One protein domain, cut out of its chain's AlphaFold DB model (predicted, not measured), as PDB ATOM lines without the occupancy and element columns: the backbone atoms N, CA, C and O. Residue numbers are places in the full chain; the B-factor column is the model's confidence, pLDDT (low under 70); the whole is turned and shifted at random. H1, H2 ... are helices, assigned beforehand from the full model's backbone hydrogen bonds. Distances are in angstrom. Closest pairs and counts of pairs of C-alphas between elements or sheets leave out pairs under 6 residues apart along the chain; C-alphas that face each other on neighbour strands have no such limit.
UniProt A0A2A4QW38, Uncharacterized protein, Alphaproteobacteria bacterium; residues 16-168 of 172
ATOM      1  N   ILE A  16      34.319  15.663  30.855       92.06
ATOM      2  CA  ILE A  16      33.087  16.294  31.351       92.06
ATOM      3  C   ILE A  16      32.114  16.534  30.192       92.06
ATOM      4  O   ILE A  16      30.958  16.118  30.260       92.06
ATOM      5  N   GLN A  17      32.582  17.131  29.093       93.31
ATOM      6  CA  GLN A  17      31.750  17.371  27.912       93.31
ATOM      7  C   GLN A  17      31.248  16.068  27.283       93.31
ATOM      8  O   GLN A  17      30.072  15.984  26.931       93.31
ATOM      9  N   LYS A  18      32.086  15.026  27.197       94.56
ATOM     10  CA  LYS A  18      31.660  13.700  26.708       94.56
ATOM     11  C   LYS A  18      30.541  13.116  27.571       94.56
ATOM     12  O   LYS A  18      29.558  12.598  27.041       94.56
ATOM     13  N   THR A  19      30.662  13.231  28.894       95.62
ATOM     14  CA  THR A  19      29.638  12.777  29.846       95.62
ATOM     15  C   THR A  19      28.329  13.539  29.649       95.62
ATOM     16  O   THR A  19      27.270  12.925  29.516       95.62
ATOM     17  N   ILE A  20      28.399  14.869  29.539       96.50
ATOM     18  CA  ILE A  20      27.237  15.725  29.261       96.50
ATOM     19  C   ILE A  20      26.552  15.293  27.960       96.50
ATOM     20  O   ILE A  20      25.344  15.054  27.947       96.50
ATOM     21  N   LEU A  21      27.311  15.144  26.872       96.75
ATOM     22  CA  LEU A  21      26.768  14.735  25.577       96.75
ATOM     23  C   LEU A  21      26.177  13.325  25.598       96.75
ATOM     24  O   LEU A  21      25.174  13.091  24.933       96.75
ATOM     25  N   THR A  22      26.742  12.411  26.386       97.19
ATOM     26  CA  THR A  22      26.200  11.055  26.555       97.19
ATOM     27  C   THR A  22      24.810  11.099  27.188       97.19
ATOM     28  O   THR A  22      23.896  10.426  26.713       97.19
ATOM     29  N   VAL A  23      24.609  11.944  28.205       97.31
ATOM     30  CA  VAL A  23      23.282  12.150  28.807       97.31
ATOM     31  C   VAL A  23      22.311  12.753  27.789       97.31
ATOM     32  O   VAL A  23      21.201  12.246  27.643       97.31
ATOM     33  N   TYR A  24      22.716  13.773  27.021       97.19
ATOM     34  CA  TYR A  24      21.871  14.315  25.945       97.19
ATOM     35  C   TYR A  24      21.511  13.263  24.890       97.19
ATOM     36  O   TYR A  24      20.362  13.216  24.454       97.19
ATOM     37  N   ALA A  25      22.465  12.420  24.493       96.12
ATOM     38  CA  ALA A  25      22.250  11.361  23.515       96.12
ATOM     39  C   ALA A  25      21.257  10.309  24.026       96.12
ATOM     40  O   ALA A  25      20.363   9.919  23.279       96.12
ATOM     41  N   LEU A  26      21.355   9.907  25.300       96.62
ATOM     42  CA  LEU A  26      20.392   9.001  25.936       96.62
ATOM     43  C   LEU A  26      18.976   9.578  25.924       96.62
ATOM     44  O   LEU A  26      18.034   8.874  25.561       96.62
ATOM     45  N   ILE A  27      18.825  10.860  26.274       96.44
ATOM     46  CA  ILE A  27      17.518  11.521  26.261       96.44
ATOM     47  C   ILE A  27      16.975  11.626  24.835       96.44
ATOM     48  O   ILE A  27      15.838  11.242  24.589       96.44
ATOM     49  N   PHE A  28      17.790  12.082  23.884       95.50
ATOM     50  CA  PHE A  28      17.381  12.222  22.488       95.50
ATOM     51  C   PHE A  28      16.979  10.878  21.863       95.50
ATOM     52  O   PHE A  28      15.907  10.774  21.271       95.50
ATOM     53  N   ALA A  29      17.797   9.838  22.039       95.06
ATOM     54  CA  ALA A  29      17.497   8.495  21.554       95.06
ATOM     55  C   ALA A  29      16.230   7.931  22.209       95.06
ATOM     56  O   ALA A  29      15.362   7.410  21.511       95.06
ATOM     57  N   GLY A  30      16.087   8.095  23.529       95.56
ATOM     58  CA  GLY A  30      14.895   7.668  24.257       95.56
ATOM     59  C   GLY A  30      13.620   8.304  23.706       95.56
ATOM     60  O   GLY A  30      12.640   7.610  23.444       95.56
ATOM     61  N   SER A  31      13.659   9.607  23.434       93.75
ATOM     62  CA  SER A  31      12.531  10.337  22.854       93.75
ATOM     63  C   SER A  31      12.193   9.906  21.431       93.75
ATOM     64  O   SER A  31      11.014   9.772  21.122       93.75
ATOM     65  N   LEU A  32      13.187   9.632  20.579       93.88
ATOM     66  CA  LEU A  32      12.929   9.102  19.235       93.88
ATOM     67  C   LEU A  32      12.273   7.718  19.285       93.88
ATOM     68  O   LEU A  32      11.310   7.473  18.563       93.88
ATOM     69  N   LEU A  33      12.752   6.829  20.162       94.81
ATOM     70  CA  LEU A  33      12.185   5.486  20.325       94.81
ATOM     71  C   LEU A  33      10.732   5.524  20.819       94.81
ATOM     72  O   LEU A  33       9.926   4.698  20.400       94.81
ATOM     73  N   MET A  34      10.369   6.503  21.652       92.69
ATOM     74  CA  MET A  34       8.982   6.689  22.094       92.69
ATOM     75  C   MET A  34       8.016   7.083  20.970       92.69
ATOM     76  O   MET A  34       6.813   6.884  21.115       92.69
ATOM     77  N   MET A  35       8.516   7.619  19.854       88.25
ATOM     78  CA  MET A  35       7.688   7.999  18.705       88.25
ATOM     79  C   MET A  35       7.460   6.842  17.724       88.25
ATOM     80  O   MET A  35       6.707   7.002  16.765       88.25
ATOM     81  N   VAL A  36       8.095   5.684  17.936       91.06
ATOM     82  CA  VAL A  36       7.954   4.512  17.065       91.06
ATOM     83  C   VAL A  36       6.753   3.677  17.530       91.06
ATOM     84  O   VAL A  36       6.814   3.091  18.612       91.06
ATOM     85  N   PRO A  37       5.670   3.559  16.735       85.81
ATOM     86  CA  PRO A  37       4.446   2.862  17.134       85.81
ATOM     87  C   PRO A  37       4.580   1.335  16.972       85.81
ATOM     88  O   PRO A  37       3.783   0.690  16.298       85.81
ATOM     89  N   VAL A  38       5.618   0.745  17.569       88.44
ATOM     90  CA  VAL A  38       5.894  -0.700  17.543       88.44
ATOM     91  C   VAL A  38       5.959  -1.193  18.980       88.44
ATOM     92  O   VAL A  38       6.838  -0.773  19.720       88.44
ATOM     93  N   GLY A  39       5.050  -2.093  19.366       87.81
ATOM     94  CA  GLY A  39       4.692  -2.404  20.760       87.81
ATOM     95  C   GLY A  39       5.804  -2.312  21.814       87.81
ATOM     96  O   GLY A  39       5.652  -1.587  22.791       87.81
ATOM     97  N   VAL A  40       6.930  -3.011  21.632       91.75
ATOM     98  CA  VAL A  40       8.011  -3.059  22.638       91.75
ATOM     99  C   VAL A  40       8.986  -1.870  22.594       91.75
ATOM    100  O   VAL A  40       9.669  -1.597  23.581       91.75
ATOM    101  N   ILE A  41       9.065  -1.142  21.476       92.94
ATOM    102  CA  ILE A  41      10.067  -0.087  21.246       92.94
ATOM    103  C   ILE A  41       9.874   1.130  22.177       92.94
ATOM    104  O   ILE A  41      10.868   1.587  22.752       92.94
ATOM    105  N   PRO A  42       8.644   1.618  22.440       93.62
ATOM    106  CA  PRO A  42       8.419   2.697  23.398       93.62
ATOM    107  C   PRO A  42       8.910   2.387  24.815       93.62
ATOM    108  O   PRO A  42       9.369   3.296  25.502       93.62
ATOM    109  N   PHE A  43       8.883   1.122  25.253       93.56
ATOM    110  CA  PHE A  43       9.397   0.736  26.573       93.56
ATOM    111  C   PHE A  43      10.919   0.877  26.662       93.56
ATOM    112  O   PHE A  43      11.442   1.305  27.694       93.56
ATOM    113  N   ALA A  44      11.638   0.585  25.574       94.44
ATOM    114  CA  ALA A  44      13.066   0.871  25.485       94.44
ATOM    115  C   ALA A  44      13.321   2.387  25.530       94.44
ATOM    116  O   ALA A  44      14.179   2.842  26.286       94.44
ATOM    117  N   GLY A  45      12.519   3.178  24.807       95.00
ATOM    118  CA  GLY A  45      12.584   4.642  24.851       95.00
ATOM    119  C   GLY A  45      12.360   5.220  26.251       95.00
ATOM    120  O   GLY A  45      13.159   6.027  26.732       95.00
ATOM    121  N   MET A  46      11.331   4.733  26.947       94.50
ATOM    122  CA  MET A  46      11.025   5.075  28.340       94.50
ATOM    123  C   MET A  46      12.193   4.721  29.269       94.50
ATOM    124  O   MET A  46      12.585   5.522  30.115       94.50
ATOM    125  N   SER A  47      12.797   3.546  29.077       95.88
ATOM    126  CA  SER A  47      13.956   3.099  29.857       95.88
ATOM    127  C   SER A  47      15.158   4.029  29.662       95.88
ATOM    128  O   SER A  47      15.770   4.448  30.643       95.88
ATOM    129  N   CYS A  48      15.461   4.430  28.421       95.75
ATOM    130  CA  CYS A  48      16.517   5.404  28.125       95.75
ATOM    131  C   CYS A  48      16.264   6.764  28.792       95.75
ATOM    132  O   CYS A  48      17.198   7.353  29.338       95.75
ATOM    133  N   LEU A  49      15.018   7.250  28.792       95.31
ATOM    134  CA  LEU A  49      14.656   8.507  29.454       95.31
ATOM    135  C   LEU A  49      14.806   8.426  30.975       95.31
ATOM    136  O   LEU A  49      15.356   9.347  31.577       95.31
ATOM    137  N   ILE A  50      14.368   7.324  31.591       96.44
ATOM    138  CA  ILE A  50      14.514   7.097  33.034       96.44
ATOM    139  C   ILE A  50      15.994   7.042  33.413       96.44
ATOM    140  O   ILE A  50      16.418   7.753  34.321       96.44
ATOM    141  N   VAL A  51      16.794   6.250  32.694       97.69
ATOM    142  CA  VAL A  51      18.240   6.152  32.935       97.69
ATOM    143  C   VAL A  51      18.904   7.513  32.750       97.69
ATOM    144  O   VAL A  51      19.638   7.945  33.632       97.69
ATOM    145  N   GLY A  52      18.603   8.232  31.666       96.94
ATOM    146  CA  GLY A  52      19.154   9.565  31.423       96.94
ATOM    147  C   GLY A  52      18.776  10.578  32.510       96.94
ATOM    148  O   GLY A  52      19.627  11.361  32.934       96.94
ATOM    149  N   LEU A  53      17.540  10.534  33.021       97.50
ATOM    150  CA  LEU A  53      17.092  11.378  34.131       97.50
ATOM    151  C   LEU A  53      17.829  11.040  35.433       97.50
ATOM    152  O   LEU A  53      18.323  11.943  36.109       97.50
ATOM    153  N   ILE A  54      17.937   9.753  35.775       98.06
ATOM    154  CA  ILE A  54      18.670   9.284  36.960       98.06
ATOM    155  C   ILE A  54      20.140   9.702  36.866       98.06
ATOM    156  O   ILE A  54      20.671  10.292  37.808       98.06
ATOM    157  N   SER A  55      20.785   9.462  35.722       97.75
ATOM    158  CA  SER A  55      22.156   9.900  35.465       97.75
ATOM    159  C   SER A  55      22.295  11.409  35.644       97.75
ATOM    160  O   SER A  55      23.228  11.845  36.314       97.75
ATOM    161  N   ALA A  56      21.356  12.210  35.131       97.69
ATOM    162  CA  ALA A  56      21.388  13.658  35.307       97.69
ATOM    163  C   ALA A  56      21.328  14.070  36.787       97.69
ATOM    164  O   ALA A  56      22.103  14.924  37.211       97.69
ATOM    165  N   TYR A  57      20.476  13.440  37.604       98.12
ATOM    166  CA  TYR A  57      20.438  13.703  39.048       98.12
ATOM    167  C   TYR A  57      21.732  13.295  39.760       98.12
ATOM    168  O   TYR A  57      22.243  14.064  40.576       98.12
ATOM    169  N   ILE A  58      22.285  12.120  39.439       98.00
ATOM    170  CA  ILE A  58      23.537  11.634  40.037       98.00
ATOM    171  C   ILE A  58      24.697  12.571  39.690       98.00
ATOM    172  O   ILE A  58      25.423  12.994  40.589       98.00
ATOM    173  N   TYR A  59      24.864  12.917  38.411       97.00
ATOM    174  CA  TYR A  59      25.940  13.804  37.971       97.00
ATOM    175  C   TYR A  59      25.766  15.222  38.505       97.00
ATOM    176  O   TYR A  59      26.750  15.816  38.923       97.00
ATOM    177  N   ARG A  60      24.533  15.739  38.587       96.75
ATOM    178  CA  ARG A  60      24.262  17.033  39.228       96.75
ATOM    179  C   ARG A  60      24.715  17.054  40.685       96.75
ATOM    180  O   ARG A  60      25.311  18.031  41.113       96.75
ATOM    181  N   ASN A  61      24.431  15.995  41.442       96.38
ATOM    182  CA  ASN A  61      24.780  15.928  42.862       96.38
ATOM    183  C   ASN A  61      26.286  15.733  43.115       96.38
ATOM    184  O   ASN A  61      26.752  15.958  44.225       96.38
ATOM    185  N   ARG A  62      27.034  15.275  42.105       93.88
ATOM    186  CA  ARG A  62      28.489  15.063  42.160       93.88
ATOM    187  C   ARG A  62      29.283  16.151  41.430       93.88
ATOM    188  O   ARG A  62      30.494  16.017  41.303       93.88
ATOM    189  N   ALA A  63      28.611  17.154  40.870       93.12
ATOM    190  CA  ALA A  63      29.254  18.183  40.074       93.12
ATOM    191  C   ALA A  63      29.942  19.201  40.986       93.12
ATOM    192  O   ALA A  63      29.270  19.948  41.695       93.12
ATOM    193  N   ASP A  64      31.269  19.249  40.906       89.88
ATOM    194  CA  ASP A  64      32.080  20.302  41.526       89.88
ATOM    195  C   ASP A  64      32.273  21.507  40.584       89.88
ATOM    196  O   ASP A  64      32.736  22.564  41.007       89.88
ATOM    197  N   ASP A  65      31.933  21.351  39.299       89.94
ATOM    198  CA  ASP A  65      32.065  22.371  38.264       89.94
ATOM    199  C   ASP A  65      30.712  22.930  37.792       89.94
ATOM    200  O   ASP A  65      29.705  22.221  37.664       89.94
ATOM    201  N   ASP A  66      30.708  24.226  37.472       92.56
ATOM    202  CA  ASP A  66      29.509  24.943  37.024       92.56
ATOM    203  C   ASP A  66      28.974  24.426  35.680       92.56
ATOM    204  O   ASP A  66      27.768  24.497  35.422       92.56
ATOM    205  N   LEU A  67      29.843  23.877  34.822       93.62
ATOM    206  CA  LEU A  67      29.464  23.378  33.501       93.62
ATOM    207  C   LEU A  67      28.580  22.127  33.623       93.62
ATOM    208  O   LEU A  67      27.462  22.104  33.099       93.62
ATOM    209  N   MET A  68      29.045  21.106  34.346       95.81
ATOM    210  CA  MET A  68      28.303  19.877  34.617       95.81
ATOM    211  C   MET A  68      27.013  20.180  35.378       95.81
ATOM    212  O   MET A  68      25.935  19.747  34.959       95.81
ATOM    213  N   ASN A  69      27.088  20.968  36.455       96.31
ATOM    214  CA  ASN A  69      25.914  21.317  37.253       96.31
ATOM    215  C   ASN A  69      24.855  22.058  36.414       96.31
ATOM    216  O   ASN A  69      23.665  21.709  36.443       96.31
ATOM    217  N   GLY A  70      25.285  23.029  35.601       97.06
ATOM    218  CA  GLY A  70      24.421  23.786  34.700       97.06
ATOM    219  C   GLY A  70      23.721  22.894  33.675       97.06
ATOM    220  O   GLY A  70      22.492  22.944  33.544       97.06
ATOM    221  N   HIS A  71      24.467  22.023  32.986       97.75
ATOM    222  CA  HIS A  71      23.891  21.109  31.998       97.75
ATOM    223  C   HIS A  71      22.946  20.080  32.601       97.75
ATOM    224  O   HIS A  71      21.858  19.887  32.055       97.75
ATOM    225  N   MET A  72      23.292  19.464  33.729       97.94
ATOM    226  CA  MET A  72      22.411  18.480  34.355       97.94
ATOM    227  C   MET A  72      21.131  19.128  34.888       97.94
ATOM    228  O   MET A  72      20.034  18.620  34.656       97.94
ATOM    229  N   SER A  73      21.234  20.315  35.495       97.56
ATOM    230  CA  SER A  73      20.066  21.109  35.899       97.56
ATOM    231  C   SER A  73      19.193  21.507  34.702       97.56
ATOM    232  O   SER A  73      17.965  21.528  34.794       97.56
ATOM    233  N   TYR A  74      19.799  21.821  33.556       97.88
ATOM    234  CA  TYR A  74      19.072  22.113  32.322       97.88
ATOM    235  C   TYR A  74      18.366  20.882  31.745       97.88
ATOM    236  O   TYR A  74      17.217  21.004  31.318       97.88
ATOM    237  N   VAL A  75      19.010  19.710  31.748       97.25
ATOM    238  CA  VAL A  75      18.413  18.440  31.297       97.25
ATOM    239  C   VAL A  75      17.219  18.072  32.173       97.25
ATOM    240  O   VAL A  75      16.135  17.849  31.643       97.25
ATOM    241  N   ILE A  76      17.377  18.114  33.500       98.00
ATOM    242  CA  ILE A  76      16.292  17.834  34.454       98.00
ATOM    243  C   ILE A  76      15.098  18.762  34.197       98.00
ATOM    244  O   ILE A  76      13.978  18.289  34.014       98.00
ATOM    245  N   ARG A  77      15.332  20.081  34.106       97.44
ATOM    246  CA  ARG A  77      14.277  21.056  33.771       97.44
ATOM    247  C   ARG A  77      13.624  20.744  32.425       97.44
ATOM    248  O   ARG A  77      12.410  20.839  32.308       97.44
ATOM    249  N   THR A  78      14.414  20.373  31.420       96.56
ATOM    250  CA  THR A  78      13.906  20.035  30.084       96.56
ATOM    251  C   THR A  78      12.975  18.833  30.133       96.56
ATOM    252  O   THR A  78      11.907  18.901  29.536       96.56
ATOM    253  N   ILE A  79      13.326  17.776  30.867       96.06
ATOM    254  CA  ILE A  79      12.478  16.586  31.010       96.06
ATOM    255  C   ILE A  79      11.163  16.958  31.696       96.06
ATOM    256  O   ILE A  79      10.106  16.699  31.136       96.06
ATOM    257  N   TRP A  80      11.205  17.650  32.838       97.19
ATOM    258  CA  TRP A  80       9.987  18.032  33.563       97.19
ATOM    259  C   TRP A  80       9.065  18.955  32.761       97.19
ATOM    260  O   TRP A  80       7.866  18.693  32.675       97.19
ATOM    261  N   TRP A  81       9.610  19.997  32.127       97.19
ATOM    262  CA  TRP A  81       8.805  20.891  31.292       97.19
ATOM    263  C   TRP A  81       8.262  20.188  30.049       97.19
ATOM    264  O   TRP A  81       7.108  20.403  29.695       97.19
ATOM    265  N   SER A  82       9.041  19.308  29.415       95.62
ATOM    266  CA  SER A  82       8.556  18.546  28.258       95.62
ATOM    267  C   SER A  82       7.458  17.562  28.665       95.62
ATOM    268  O   SER A  82       6.461  17.454  27.960       95.62
ATOM    269  N   SER A  83       7.581  16.902  29.821       94.44
ATOM    270  CA  SER A  83       6.528  16.041  30.373       94.44
ATOM    271  C   SER A  83       5.247  16.819  30.672       94.44
ATOM    272  O   SER A  83       4.160  16.324  30.392       94.44
ATOM    273  N   LEU A  84       5.356  18.048  31.188       96.88
ATOM    274  CA  LEU A  84       4.194  18.910  31.405       96.88
ATOM    275  C   LEU A  84       3.531  19.315  30.079       96.88
ATOM    276  O   LEU A  84       2.311  19.235  29.966       96.88
ATOM    277  N   VAL A  85       4.317  19.704  29.069       96.88
ATOM    278  CA  VAL A  85       3.802  20.024  27.725       96.88
ATOM    279  C   VAL A  85       3.101  18.810  27.113       96.88
ATOM    280  O   VAL A  85       2.011  18.956  26.568       96.88
ATOM    281  N   LEU A  86       3.682  17.614  27.243       95.19
ATOM    282  CA  LEU A  86       3.060  16.375  26.783       95.19
ATOM    283  C   LEU A  86       1.747  16.093  27.519       95.19
ATOM    284  O   LEU A  86       0.759  15.769  26.872       95.19
ATOM    285  N   LEU A  87       1.718  16.244  28.847       96.62
ATOM    286  CA  LEU A  87       0.512  16.032  29.649       96.62
ATOM    287  C   LEU A  87      -0.623  16.959  29.203       96.62
ATOM    288  O   LEU A  87      -1.722  16.489  28.921       96.62
ATOM    289  N   VAL A  88      -0.350  18.262  29.093       97.69
ATOM    290  CA  VAL A  88      -1.326  19.247  28.596       97.69
ATOM    291  C   VAL A  88      -1.766  18.892  27.176       97.69
ATOM    292  O   VAL A  88      -2.953  18.938  26.867       97.69
ATOM    293  N   GLY A  89      -0.826  18.477  26.331       97.06
ATOM    294  CA  GLY A  89      -1.088  18.049  24.965       97.06
ATOM    295  C   GLY A  89      -2.014  16.841  24.848       97.06
ATOM    296  O   GLY A  89      -2.944  16.853  24.045       97.06
ATOM    297  N   VAL A  90      -1.800  15.816  25.678       96.62
ATOM    298  CA  VAL A  90      -2.653  14.621  25.755       96.62
ATOM    299  C   VAL A  90      -4.042  14.982  26.269       96.62
ATOM    300  O   VAL A  90      -5.031  14.523  25.707       96.62
ATOM    301  N   LEU A  91      -4.140  15.840  27.290       97.56
ATOM    302  CA  LEU A  91      -5.435  16.313  27.785       97.56
ATOM    303  C   LEU A  91      -6.206  17.056  26.689       97.56
ATOM    304  O   LEU A  91      -7.363  16.732  26.444       97.56
ATOM    305  N   LEU A  92      -5.556  17.980  25.974       96.81
ATOM    306  CA  LEU A  92      -6.160  18.689  24.841       96.81
ATOM    307  C   LEU A  92      -6.578  17.733  23.720       96.81
ATOM    308  O   LEU A  92      -7.682  17.862  23.196       96.81
ATOM    309  N   PHE A  93      -5.730  16.760  23.376       97.06
ATOM    310  CA  PHE A  93      -6.049  15.734  22.385       97.06
ATOM    311  C   PHE A  93      -7.326  14.976  22.771       97.06
ATOM    312  O   PHE A  93      -8.275  14.922  21.987       97.06
ATOM    313  N   CYS A  94      -7.375  14.449  23.997       96.06
ATOM    314  CA  CYS A  94      -8.519  13.703  24.508       96.06
ATOM    315  C   CYS A  94      -9.781  14.569  24.581       96.06
ATOM    316  O   CYS A  94     -10.854  14.097  24.220       96.06
ATOM    317  N   SER A  95      -9.674  15.835  24.996       96.19
ATOM    318  CA  SER A  95     -10.817  16.751  25.040       96.19
ATOM    319  C   SER A  95     -11.365  17.069  23.648       96.19
ATOM    320  O   SER A  95     -12.578  17.057  23.466       96.19
ATOM    321  N   ILE A  96     -10.506  17.318  22.653       95.88
ATOM    322  CA  ILE A  96     -10.944  17.618  21.280       95.88
ATOM    323  C   ILE A  96     -11.630  16.399  20.661       95.88
ATOM    324  O   ILE A  96     -12.744  16.530  20.151       95.88
ATOM    325  N   VAL A  97     -10.988  15.226  20.721       95.62
ATOM    326  CA  VAL A  97     -11.537  13.985  20.151       95.62
ATOM    327  C   VAL A  97     -12.789  13.549  20.907       95.62
ATOM    328  O   VAL A  97     -13.773  13.189  20.276       95.62
ATOM    329  N   GLY A  98     -12.795  13.627  22.238       93.75
ATOM    330  CA  GLY A  98     -13.938  13.221  23.053       93.75
ATOM    331  C   GLY A  98     -15.163  14.121  22.885       93.75
ATOM    332  O   GLY A  98     -16.281  13.622  22.895       93.75
ATOM    333  N   ALA A  99     -14.975  15.431  22.707       95.00
ATOM    334  CA  ALA A  99     -16.092  16.367  22.565       95.00
ATOM    335  C   ALA A  99     -16.653  16.454  21.136       95.00
ATOM    336  O   ALA A  99     -17.806  16.835  20.968       95.00
ATOM    337  N   ASN A 100     -15.844  16.153  20.113       95.88
ATOM    338  CA  ASN A 100     -16.225  16.359  18.709       95.88
ATOM    339  C   ASN A 100     -16.248  15.070  17.880       95.88
ATOM    340  O   ASN A 100     -16.661  15.110  16.724       95.88
ATOM    341  N   GLY A 101     -15.756  13.958  18.424       94.44
ATOM    342  CA  GLY A 101     -15.676  12.693  17.710       94.44
ATOM    343  C   GLY A 101     -17.052  12.082  17.463       94.44
ATOM    344  O   GLY A 101     -17.924  12.109  18.329       94.44
ATOM    345  N   ASP A 102     -17.229  11.493  16.285       94.62
ATOM    346  CA  ASP A 102     -18.372  10.651  15.972       94.62
ATOM    347  C   ASP A 102     -18.238   9.312  16.713       94.62
ATOM    348  O   ASP A 102     -17.328   8.523  16.434       94.62
ATOM    349  N   LEU A 103     -19.137   9.094  17.674       93.25
ATOM    350  CA  LEU A 103     -19.218   7.896  18.511       93.25
ATOM    351  C   LEU A 103     -20.318   6.927  18.051       93.25
ATOM    352  O   LEU A 103     -20.569   5.946  18.746       93.25
ATOM    353  N   SER A 104     -20.964   7.174  16.904       94.19
ATOM    354  CA  SER A 104     -22.076   6.356  16.390       94.19
ATOM    355  C   SER A 104     -21.744   4.861  16.386       94.19
ATOM    356  O   SER A 104     -22.439   4.081  17.020       94.19
ATOM    357  N   MET A 105     -20.592   4.479  15.827       89.75
ATOM    358  CA  MET A 105     -20.139   3.080  15.775       89.75
ATOM    359  C   MET A 105     -19.925   2.439  17.158       89.75
ATOM    360  O   MET A 105     -20.042   1.224  17.304       89.75
ATOM    361  N   ILE A 106     -19.573   3.233  18.175       89.00
ATOM    362  CA  ILE A 106     -19.415   2.736  19.548       89.00
ATOM    363  C   ILE A 106     -20.795   2.513  20.166       89.00
ATOM    364  O   ILE A 106     -21.012   1.476  20.786       89.00
ATOM    365  N   HIS A 107     -21.726   3.449  19.968       92.56
ATOM    366  CA  HIS A 107     -23.104   3.301  20.431       92.56
ATOM    367  C   HIS A 107     -23.791   2.092  19.784       92.56
ATOM    368  O   HIS A 107     -24.383   1.298  20.504       92.56
ATOM    369  N   ASP A 108     -23.616   1.887  18.475       90.75
ATOM    370  CA  ASP A 108     -24.181   0.739  17.753       90.75
ATOM    371  C   ASP A 108     -23.658  -0.598  18.310       90.75
ATOM    372  O   ASP A 108     -24.404  -1.570  18.447       90.75
ATOM    373  N   LEU A 109     -22.367  -0.662  18.659       89.31
ATOM    374  CA  LEU A 109     -21.765  -1.855  19.256       89.31
ATOM    375  C   LEU A 109     -22.256  -2.086  20.694       89.31
ATOM    376  O   LEU A 109     -22.443  -3.231  21.109       89.31
ATOM    377  N   MET A 110     -22.464  -1.010  21.455       89.94
ATOM    378  CA  MET A 110     -23.028  -1.080  22.803       89.94
ATOM    379  C   MET A 110     -24.488  -1.543  22.779       89.94
ATOM    380  O   MET A 110     -24.846  -2.414  23.564       89.94
ATOM    381  N   GLU A 111     -25.302  -1.047  21.847       93.19
ATOM    382  CA  GLU A 111     -26.698  -1.469  21.676       93.19
ATOM    383  C   GLU A 111     -26.796  -2.964  21.327       93.19
ATOM    384  O   GLU A 111     -27.606  -3.695  21.900       93.19
ATOM    385  N   GLN A 112     -25.908  -3.464  20.459       89.56
ATOM    386  CA  GLN A 112     -25.808  -4.900  20.167       89.56
ATOM    387  C   GLN A 112     -25.462  -5.725  21.417       89.56
ATOM    388  O   GLN A 112     -26.037  -6.796  21.638       89.56
ATOM    389  N   ALA A 113     -24.564  -5.219  22.263       89.94
ATOM    390  CA  ALA A 113     -24.220  -5.873  23.521       89.94
ATOM    391  C   ALA A 113     -25.393  -5.893  24.515       89.94
ATOM    392  O   ALA A 113     -25.595  -6.897  25.202       89.94
ATOM    393  N   GLU A 114     -26.201  -4.831  24.566       92.88
ATOM    394  CA  GLU A 114     -27.383  -4.743  25.435       92.88
ATOM    395  C   GLU A 114     -28.467  -5.770  25.073       92.88
ATOM    396  O   GLU A 114     -29.124  -6.307  25.967       92.88
ATOM    397  N   ILE A 115     -28.608  -6.125  23.790       94.38
ATOM    398  CA  ILE A 115     -29.528  -7.185  23.335       94.38
ATOM    399  C   ILE A 115     -28.937  -8.605  23.437       94.38
ATOM    400  O   ILE A 115     -29.560  -9.572  22.994       94.38
ATOM    401  N   GLY A 116     -27.752  -8.753  24.041       91.31
ATOM    402  CA  GLY A 116     -27.114 -10.040  24.325       91.31
ATOM    403  C   GLY A 116     -26.211 -10.585  23.214       91.31
ATOM    404  O   GLY A 116     -25.757 -11.727  23.317       91.31
ATOM    405  N   LEU A 117     -25.921  -9.802  22.169       91.75
ATOM    406  CA  LEU A 117     -24.911 -10.170  21.175       91.75
ATOM    407  C   LEU A 117     -23.525  -9.834  21.728       91.75
ATOM    408  O   LEU A 117     -23.223  -8.680  22.003       91.75
ATOM    409  N   ILE A 118     -22.663 -10.839  21.887       89.94
ATOM    410  CA  ILE A 118     -21.281 -10.621  22.328       89.94
ATOM    411  C   ILE A 118     -20.446 -10.232  21.100       89.94
ATOM    412  O   ILE A 118     -20.302 -11.072  20.206       89.94
ATOM    413  N   PRO A 119     -19.870  -9.013  21.042       89.19
ATOM    414  CA  PRO A 119     -19.024  -8.606  19.927       89.19
ATOM    415  C   PRO A 119     -17.831  -9.544  19.748       89.19
ATOM    416  O   PRO A 119     -17.127  -9.867  20.710       89.19
ATOM    417  N   THR A 120     -17.571  -9.957  18.512       93.69
ATOM    418  CA  THR A 120     -16.366 -10.717  18.178       93.69
ATOM    419  C   THR A 120     -15.155  -9.788  18.057       93.69
ATOM    420  O   THR A 120     -15.282  -8.571  17.908       93.69
ATOM    421  N   GLU A 121     -13.943 -10.351  18.068       92.88
ATOM    422  CA  GLU A 121     -12.721  -9.570  17.818       92.88
ATOM    423  C   GLU A 121     -12.770  -8.847  16.457       92.88
ATOM    424  O   GLU A 121     -12.287  -7.720  16.322       92.88
ATOM    425  N   THR A 122     -13.389  -9.475  15.454       94.00
ATOM    426  CA  THR A 122     -13.577  -8.893  14.122       94.00
ATOM    427  C   THR A 122     -14.457  -7.648  14.177       94.00
ATOM    428  O   THR A 122     -14.103  -6.640  13.566       94.00
ATOM    429  N   ASP A 123     -15.546  -7.684  14.950       90.88
ATOM    430  CA  ASP A 123     -16.471  -6.554  15.096       90.88
ATOM    431  C   ASP A 123     -15.782  -5.371  15.780       90.88
ATOM    432  O   ASP A 123     -15.877  -4.232  15.324       90.88
ATOM    433  N   VAL A 124     -14.989  -5.648  16.821       91.44
ATOM    434  CA  VAL A 124     -14.202  -4.625  17.523       91.44
ATOM    435  C   VAL A 124     -13.171  -3.984  16.592       91.44
ATOM    436  O   VAL A 124     -13.041  -2.759  16.570       91.44
ATOM    437  N   ARG A 125     -12.447  -4.779  15.794       93.62
ATOM    438  CA  ARG A 125     -11.466  -4.253  14.827       93.62
ATOM    439  C   ARG A 125     -12.132  -3.429  13.725       93.62
ATOM    440  O   ARG A 125     -11.592  -2.394  13.331       93.62
ATOM    441  N   LEU A 126     -13.289  -3.871  13.232       92.88
ATOM    442  CA  LEU A 126     -14.055  -3.142  12.225       92.88
ATOM    443  C   LEU A 126     -14.541  -1.795  12.776       92.88
ATOM    444  O   LEU A 126     -14.310  -0.770  12.134       92.88
ATOM    445  N   MET A 127     -15.111  -1.792  13.984       92.88
ATOM    446  CA  MET A 127     -15.538  -0.580  14.687       92.88
ATOM    447  C   MET A 127     -14.367   0.388  14.881       92.88
ATOM    448  O   MET A 127     -14.489   1.564  14.548       92.88
ATOM    449  N   GLN A 128     -13.199  -0.094  15.325       92.31
ATOM    450  CA  GLN A 128     -12.001   0.742  15.468       92.31
ATOM    451  C   GLN A 128     -11.589   1.385  14.139       92.31
ATOM    452  O   GLN A 128     -11.318   2.584  14.085       92.31
ATOM    453  N   HIS A 129     -11.557   0.611  13.053       94.25
ATOM    454  CA  HIS A 129     -11.195   1.125  11.734       94.25
ATOM    455  C   HIS A 129     -12.212   2.155  11.217       94.25
ATOM    456  O   HIS A 129     -11.827   3.200  10.690       94.25
ATOM    457  N   GLN A 130     -13.508   1.898  11.395       94.56
ATOM    458  CA  GLN A 130     -14.573   2.828  11.019       94.56
ATOM    459  C   GLN A 130     -14.523   4.112  11.848       94.56
ATOM    460  O   GLN A 130     -14.578   5.197  11.273       94.56
ATOM    461  N   PHE A 131     -14.322   4.002  13.162       94.12
ATOM    462  CA  PHE A 131     -14.137   5.144  14.051       94.12
ATOM    463  C   PHE A 131     -12.949   6.006  13.610       94.12
ATOM    464  O   PHE A 131     -13.088   7.222  13.480       94.12
ATOM    465  N   LEU A 132     -11.792   5.394  13.329       94.88
ATOM    466  CA  LEU A 132     -10.608   6.115  12.858       94.88
ATOM    467  C   LEU A 132     -10.862   6.825  11.523       94.88
ATOM    468  O   LEU A 132     -10.457   7.978  11.367       94.88
ATOM    469  N   ASN A 133     -11.560   6.183  10.586       96.06
ATOM    470  CA  ASN A 133     -11.881   6.769   9.283       96.06
ATOM    471  C   ASN A 133     -12.884   7.925   9.388       96.06
ATOM    472  O   ASN A 133     -12.656   8.984   8.804       96.06
ATOM    473  N   ALA A 134     -13.953   7.760  10.169       96.19
ATOM    474  CA  ALA A 134     -14.942   8.812  10.409       96.19
ATOM    475  C   ALA A 134     -14.307  10.037  11.088       96.19
ATOM    476  O   ALA A 134     -14.609  11.182  10.750       96.19
ATOM    477  N   ASN A 135     -13.348   9.798  11.986       96.69
ATOM    478  CA  ASN A 135     -12.734  10.833  12.813       96.69
ATOM    479  C   ASN A 135     -11.342  11.276  12.352       96.69
ATOM    480  O   ASN A 135     -10.696  12.057  13.051       96.69
ATOM    481  N   THR A 136     -10.862  10.849  11.177       96.44
ATOM    482  CA  THR A 136      -9.469  11.091  10.740       96.44
ATOM    483  C   THR A 136      -9.094  12.572  10.780       96.44
ATOM    484  O   THR A 136      -8.016  12.932  11.250       96.44
ATOM    485  N   LYS A 137      -9.993  13.456  10.325       96.56
ATOM    486  CA  LYS A 137      -9.751  14.909  10.321       96.56
ATOM    487  C   LYS A 137      -9.612  15.471  11.736       96.56
ATOM    488  O   LYS A 137      -8.691  16.242  11.993       96.56
ATOM    489  N   ILE A 138     -10.503  15.077  12.647       96.56
ATOM    490  CA  ILE A 138     -10.507  15.553  14.038       96.56
ATOM    491  C   ILE A 138      -9.290  15.005  14.778       96.56
ATOM    492  O   ILE A 138      -8.596  15.773  15.431       96.56
ATOM    493  N   ILE A 139      -8.978  13.717  14.614       96.62
ATOM    494  CA  ILE A 139      -7.781  13.088  15.184       96.62
ATOM    495  C   ILE A 139      -6.517  13.787  14.674       96.62
ATOM    496  O   ILE A 139      -5.633  14.102  15.467       96.62
ATOM    497  N   GLY A 140      -6.439  14.081  13.373       96.56
ATOM    498  CA  GLY A 140      -5.310  14.797  12.780       96.56
ATOM    499  C   GLY A 140      -5.127  16.202  13.360       96.56
ATOM    500  O   GLY A 140      -4.019  16.565  13.751       96.56
ATOM    501  N   LEU A 141      -6.209  16.978  13.481       95.75
ATOM    502  CA  LEU A 141      -6.170  18.309  14.098       95.75
ATOM    503  C   LEU A 141      -5.836  18.236  15.594       95.75
ATOM    504  O   LEU A 141      -5.002  18.999  16.075       95.75
ATOM    505  N   ALA A 142      -6.434  17.296  16.325       96.56
ATOM    506  CA  ALA A 142      -6.153  17.073  17.735       96.56
ATOM    507  C   ALA A 142      -4.684  16.688  17.955       96.56
ATOM    508  O   ALA A 142      -4.047  17.199  18.871       96.56
ATOM    509  N   ALA A 143      -4.111  15.834  17.102       95.25
ATOM    510  CA  ALA A 143      -2.698  15.475  17.158       95.25
ATOM    511  C   ALA A 143      -1.798  16.679  16.842       95.25
ATOM    512  O   ALA A 143      -0.795  16.895  17.522       95.25
ATOM    513  N   LEU A 144      -2.177  17.494  15.853       95.81
ATOM    514  CA  LEU A 144      -1.436  18.691  15.472       95.81
ATOM    515  C   LEU A 144      -1.376  19.723  16.607       95.81
ATOM    516  O   LEU A 144      -0.306  20.248  16.895       95.81
ATOM    517  N   PHE A 145      -2.499  20.012  17.262       94.00
ATOM    518  CA  PHE A 145      -2.549  21.040  18.308       94.00
ATOM    519  C   PHE A 145      -2.216  20.512  19.703       94.00
ATOM    520  O   PHE A 145      -1.615  21.227  20.499       94.00
ATOM    521  N   GLY A 146      -2.587  19.267  19.999       94.25
ATOM    522  CA  GLY A 146      -2.323  18.625  21.280       94.25
ATOM    523  C   GLY A 146      -0.909  18.059  21.357       94.25
ATOM    524  O   GLY A 146      -0.158  18.386  22.267       94.25
ATOM    525  N   LEU A 147      -0.504  17.229  20.395       93.56
ATOM    526  CA  LEU A 147       0.701  16.405  20.540       93.56
ATOM    527  C   LEU A 147       1.955  17.017  19.901       93.56
ATOM    528  O   LEU A 147       3.040  16.835  20.449       93.56
ATOM    529  N   LEU A 148       1.850  17.765  18.794       94.44
ATOM    530  CA  LEU A 148       3.016  18.348  18.101       94.44
ATOM    531  C   LEU A 148       3.852  19.347  18.936       94.44
ATOM    532  O   LEU A 148       5.073  19.381  18.750       94.44
ATOM    533  N   PRO A 149       3.286  20.151  19.860       95.69
ATOM    534  CA  PRO A 149       4.092  21.056  20.682       95.69
ATOM    535  C   PRO A 149       5.173  20.347  21.511       95.69
ATOM    536  O   PRO A 149       6.251  20.910  21.712       95.69
ATOM    537  N   TYR A 150       4.926  19.108  21.952       95.50
ATOM    538  CA  TYR A 150       5.878  18.323  22.742       95.50
ATOM    539  C   TYR A 150       7.207  18.042  22.012       95.50
ATOM    540  O   TYR A 150       8.247  18.489  22.510       95.50
ATOM    541  N   PRO A 151       7.239  17.352  20.848       94.25
ATOM    542  CA  PRO A 151       8.490  17.080  20.151       94.25
ATOM    543  C   PRO A 151       9.190  18.371  19.713       94.25
ATOM    544  O   PRO A 151      10.414  18.442  19.790       94.25
ATOM    545  N   LEU A 152       8.446  19.419  19.329       95.62
ATOM    546  CA  LEU A 152       9.037  20.713  18.969       95.62
ATOM    547  C   LEU A 152       9.770  21.361  20.151       95.62
ATOM    548  O   LEU A 152      10.924  21.771  20.012       95.62
ATOM    549  N   TYR A 153       9.125  21.419  21.320       96.19
ATOM    550  CA  TYR A 153       9.724  21.973  22.534       96.19
ATOM    551  C   TYR A 153      10.966  21.184  22.961       96.19
ATOM    552  O   TYR A 153      12.016  21.768  23.252       96.19
ATOM    553  N   LEU A 154      10.866  19.855  22.954       95.44
ATOM    554  CA  LEU A 154      11.953  18.979  23.358       95.44
ATOM    555  C   LEU A 154      13.161  19.094  22.416       95.44
ATOM    556  O   LEU A 154      14.283  19.276  22.890       95.44
ATOM    557  N   ILE A 155      12.946  19.052  21.096       95.62
ATOM    558  CA  ILE A 155      14.014  19.211  20.094       95.62
ATOM    559  C   ILE A 155      14.692  20.572  20.255       95.62
ATOM    560  O   ILE A 155      15.921  20.637  20.309       95.62
ATOM    561  N   TYR A 156      13.913  21.650  20.388       96.62
ATOM    562  CA  TYR A 156      14.446  22.996  20.602       96.62
ATOM    563  C   TYR A 156      15.397  23.050  21.809       96.62
ATOM    564  O   TYR A 156      16.526  23.543  21.700       96.62
ATOM    565  N   ARG A 157      14.976  22.489  22.949       96.88
ATOM    566  CA  ARG A 157      15.771  22.458  24.184       96.88
ATOM    567  C   ARG A 157      17.012  21.574  24.054       96.88
ATOM    568  O   ARG A 157      18.103  22.004  24.423       96.88
ATOM    569  N   LEU A 158      16.878  20.361  23.514       96.25
ATOM    570  CA  LEU A 158      18.003  19.431  23.363       96.25
ATOM    571  C   LEU A 158      19.068  19.990  22.416       96.25
ATOM    572  O   LEU A 158      20.244  20.012  22.771       96.25
ATOM    573  N   VAL A 159      18.668  20.518  21.256       96.19
ATOM    574  CA  VAL A 159      19.598  21.138  20.300       96.19
ATOM    575  C   VAL A 159      20.297  22.347  20.924       96.19
ATOM    576  O   VAL A 159      21.509  22.503  20.765       96.19
ATOM    577  N   GLY A 160      19.570  23.185  21.670       96.12
ATOM    578  CA  GLY A 160      20.152  24.310  22.405       96.12
ATOM    579  C   GLY A 160      21.186  23.872  23.448       96.12
ATOM    580  O   GLY A 160      22.284  24.432  23.497       96.12
ATOM    581  N   GLY A 161      20.867  22.846  24.240       96.06
ATOM    582  CA  GLY A 161      21.760  22.278  25.253       96.06
ATOM    583  C   GLY A 161      23.018  21.637  24.659       96.06
ATOM    584  O   GLY A 161      24.124  21.939  25.103       96.06
ATOM    585  N   ILE A 162      22.866  20.824  23.608       96.50
ATOM    586  CA  ILE A 162      23.975  20.154  22.908       96.50
ATOM    587  C   ILE A 162      24.932  21.178  22.288       96.50
ATOM    588  O   ILE A 162      26.144  21.073  22.465       96.50
ATOM    589  N   ARG A 163      24.406  22.201  21.598       96.44
ATOM    590  CA  ARG A 163      25.235  23.250  20.974       96.44
ATOM    591  C   ARG A 163      26.124  23.964  21.987       96.44
ATOM    592  O   ARG A 163      27.262  24.286  21.664       96.44
ATOM    593  N   LYS A 164      25.610  24.215  23.192       94.81
ATOM    594  CA  LYS A 164      26.374  24.827  24.283       94.81
ATOM    595  C   LYS A 164      27.385  23.860  24.902       94.81
ATOM    596  O   LYS A 164      28.538  24.236  25.076       94.81
ATOM    597  N   ALA A 165      27.008  22.595  25.098       95.00
ATOM    598  CA  ALA A 165      27.912  21.566  25.619       95.00
ATOM    599  C   ALA A 165      29.145  21.363  24.721       95.00
ATOM    600  O   ALA A 165      30.269  21.292  25.219       95.00
ATOM    601  N   ILE A 166      28.954  21.345  23.394       94.00
ATOM    602  CA  ILE A 166      30.049  21.250  22.411       94.00
ATOM    603  C   ILE A 166      31.021  22.430  22.543       94.00
ATOM    604  O   ILE A 166      32.228  22.244  22.420       94.00
ATOM    605  N   LYS A 167      30.508  23.632  22.827       93.06
ATOM    606  CA  LYS A 167      31.325  24.835  23.050       93.06
ATOM    607  C   LYS A 167      31.968  24.889  24.439       93.06
ATOM    608  O   LYS A 167      32.890  25.668  24.632       93.06
ATOM    609  N   GLY A 168      31.509  24.057  25.375       91.56
ATOM    610  CA  GLY A 168      31.942  24.101  26.773       91.56
ATOM    611  C   GLY A 168      31.295  25.235  27.569       91.56
ATOM    612  O   GLY A 168      31.825  25.622  28.605       91.56
TER     613      GLY A 168
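AT A GLANCE: This is residues 16 to 168 of the 172 residues of an uncharacterized protein of Alphaproteobacteria bacterium (UniProt A0A2A4QW38). The model is a long rod with a four-helix, up-and-down bundle of H1, H2, H3 and H7 at one end and a small helical hairpin of H4 and H5 at the other. The long helix H3 runs from the bundle toward the hairpin, and H6 and H7, one after the other, lead back along it. The printed part has 153 residues with seven named helices, H1 to H7 in chain order, and no named strand; its class is all helix. It is loose, with a radius of gyration of the C-alphas of 21.1 A, and spans 70 by 26 by 20 A.

IN THESE COORDINATES: H1 is residues 16 to 34, 27.5 A from first to last C-alpha, and begins with C-alpha 16 at (33.087, 16.294, 31.351). H2 is residues 41 to 61, 30.7 A long. H3, residues 66 to 100, is the longest at 50.0 A and ends with C-alpha 100 at (-16.225, 16.359, 18.709). H4 is residues 104 to 114, 15.3 A, and H5 is residues 121 to 134, 19.9 A. H6 is residues 136 to 147, 15.1 A. H7 is residues 149 to 167, 27.6 A, and ends with C-alpha 167 at (31.325, 24.835, 23.050).

HOW THE PARTS SIT: H3 is the hub, touching H1, H2, H6 and H7. H1 and H2 form a helical hairpin at a shallow tilt of 27 degrees; their closest C-alphas, of Gly 30 and Gly 45, are 3.9 A apart. H2 and H3 form another, at a steep tilt of 37 degrees, only just past shallow, with the C-alphas of Arg 60 and Asn 69 closest at 5.0 A; H2 touches H3 with residues 53 to 61 alone. H1 and H7 touch and run opposite ways, closest at the C-alphas of Gln 17 and Ala 165, 6.1 A apart. H3 and H7 run opposite ways at a shallow tilt of 12 degrees, with the C-alphas of Leu 86 and Tyr 150 closest at 5.3 A. With residues 86 to 100 alone H3 touches H6, closest at the C-alphas of Gly 89 and Gly 146, 3.9 A apart. H6 and H7 meet only through their link. H4 and H5 form a helical hairpin, with the C-alphas of Met 105 and Met 127 closest at 6.0 A. H5 is close to H6 but not clearly touching, about perpendicular at 78 degrees. H3 and H4 are apart. Every O i to N i+4 pair is within hydrogen-bond range in H1 to H6; in H7 14 of 15 are.

THE WHOLE: The C-alphas of Asp 65 and Ile 115 are the two farthest apart, at 69.9 A. Residues 111 to 116, of which 111 to 114 belong to H4, stand free. The printed part has no cut and no long link. Its mean pLDDT is 94.7, and no printed residue is under 70.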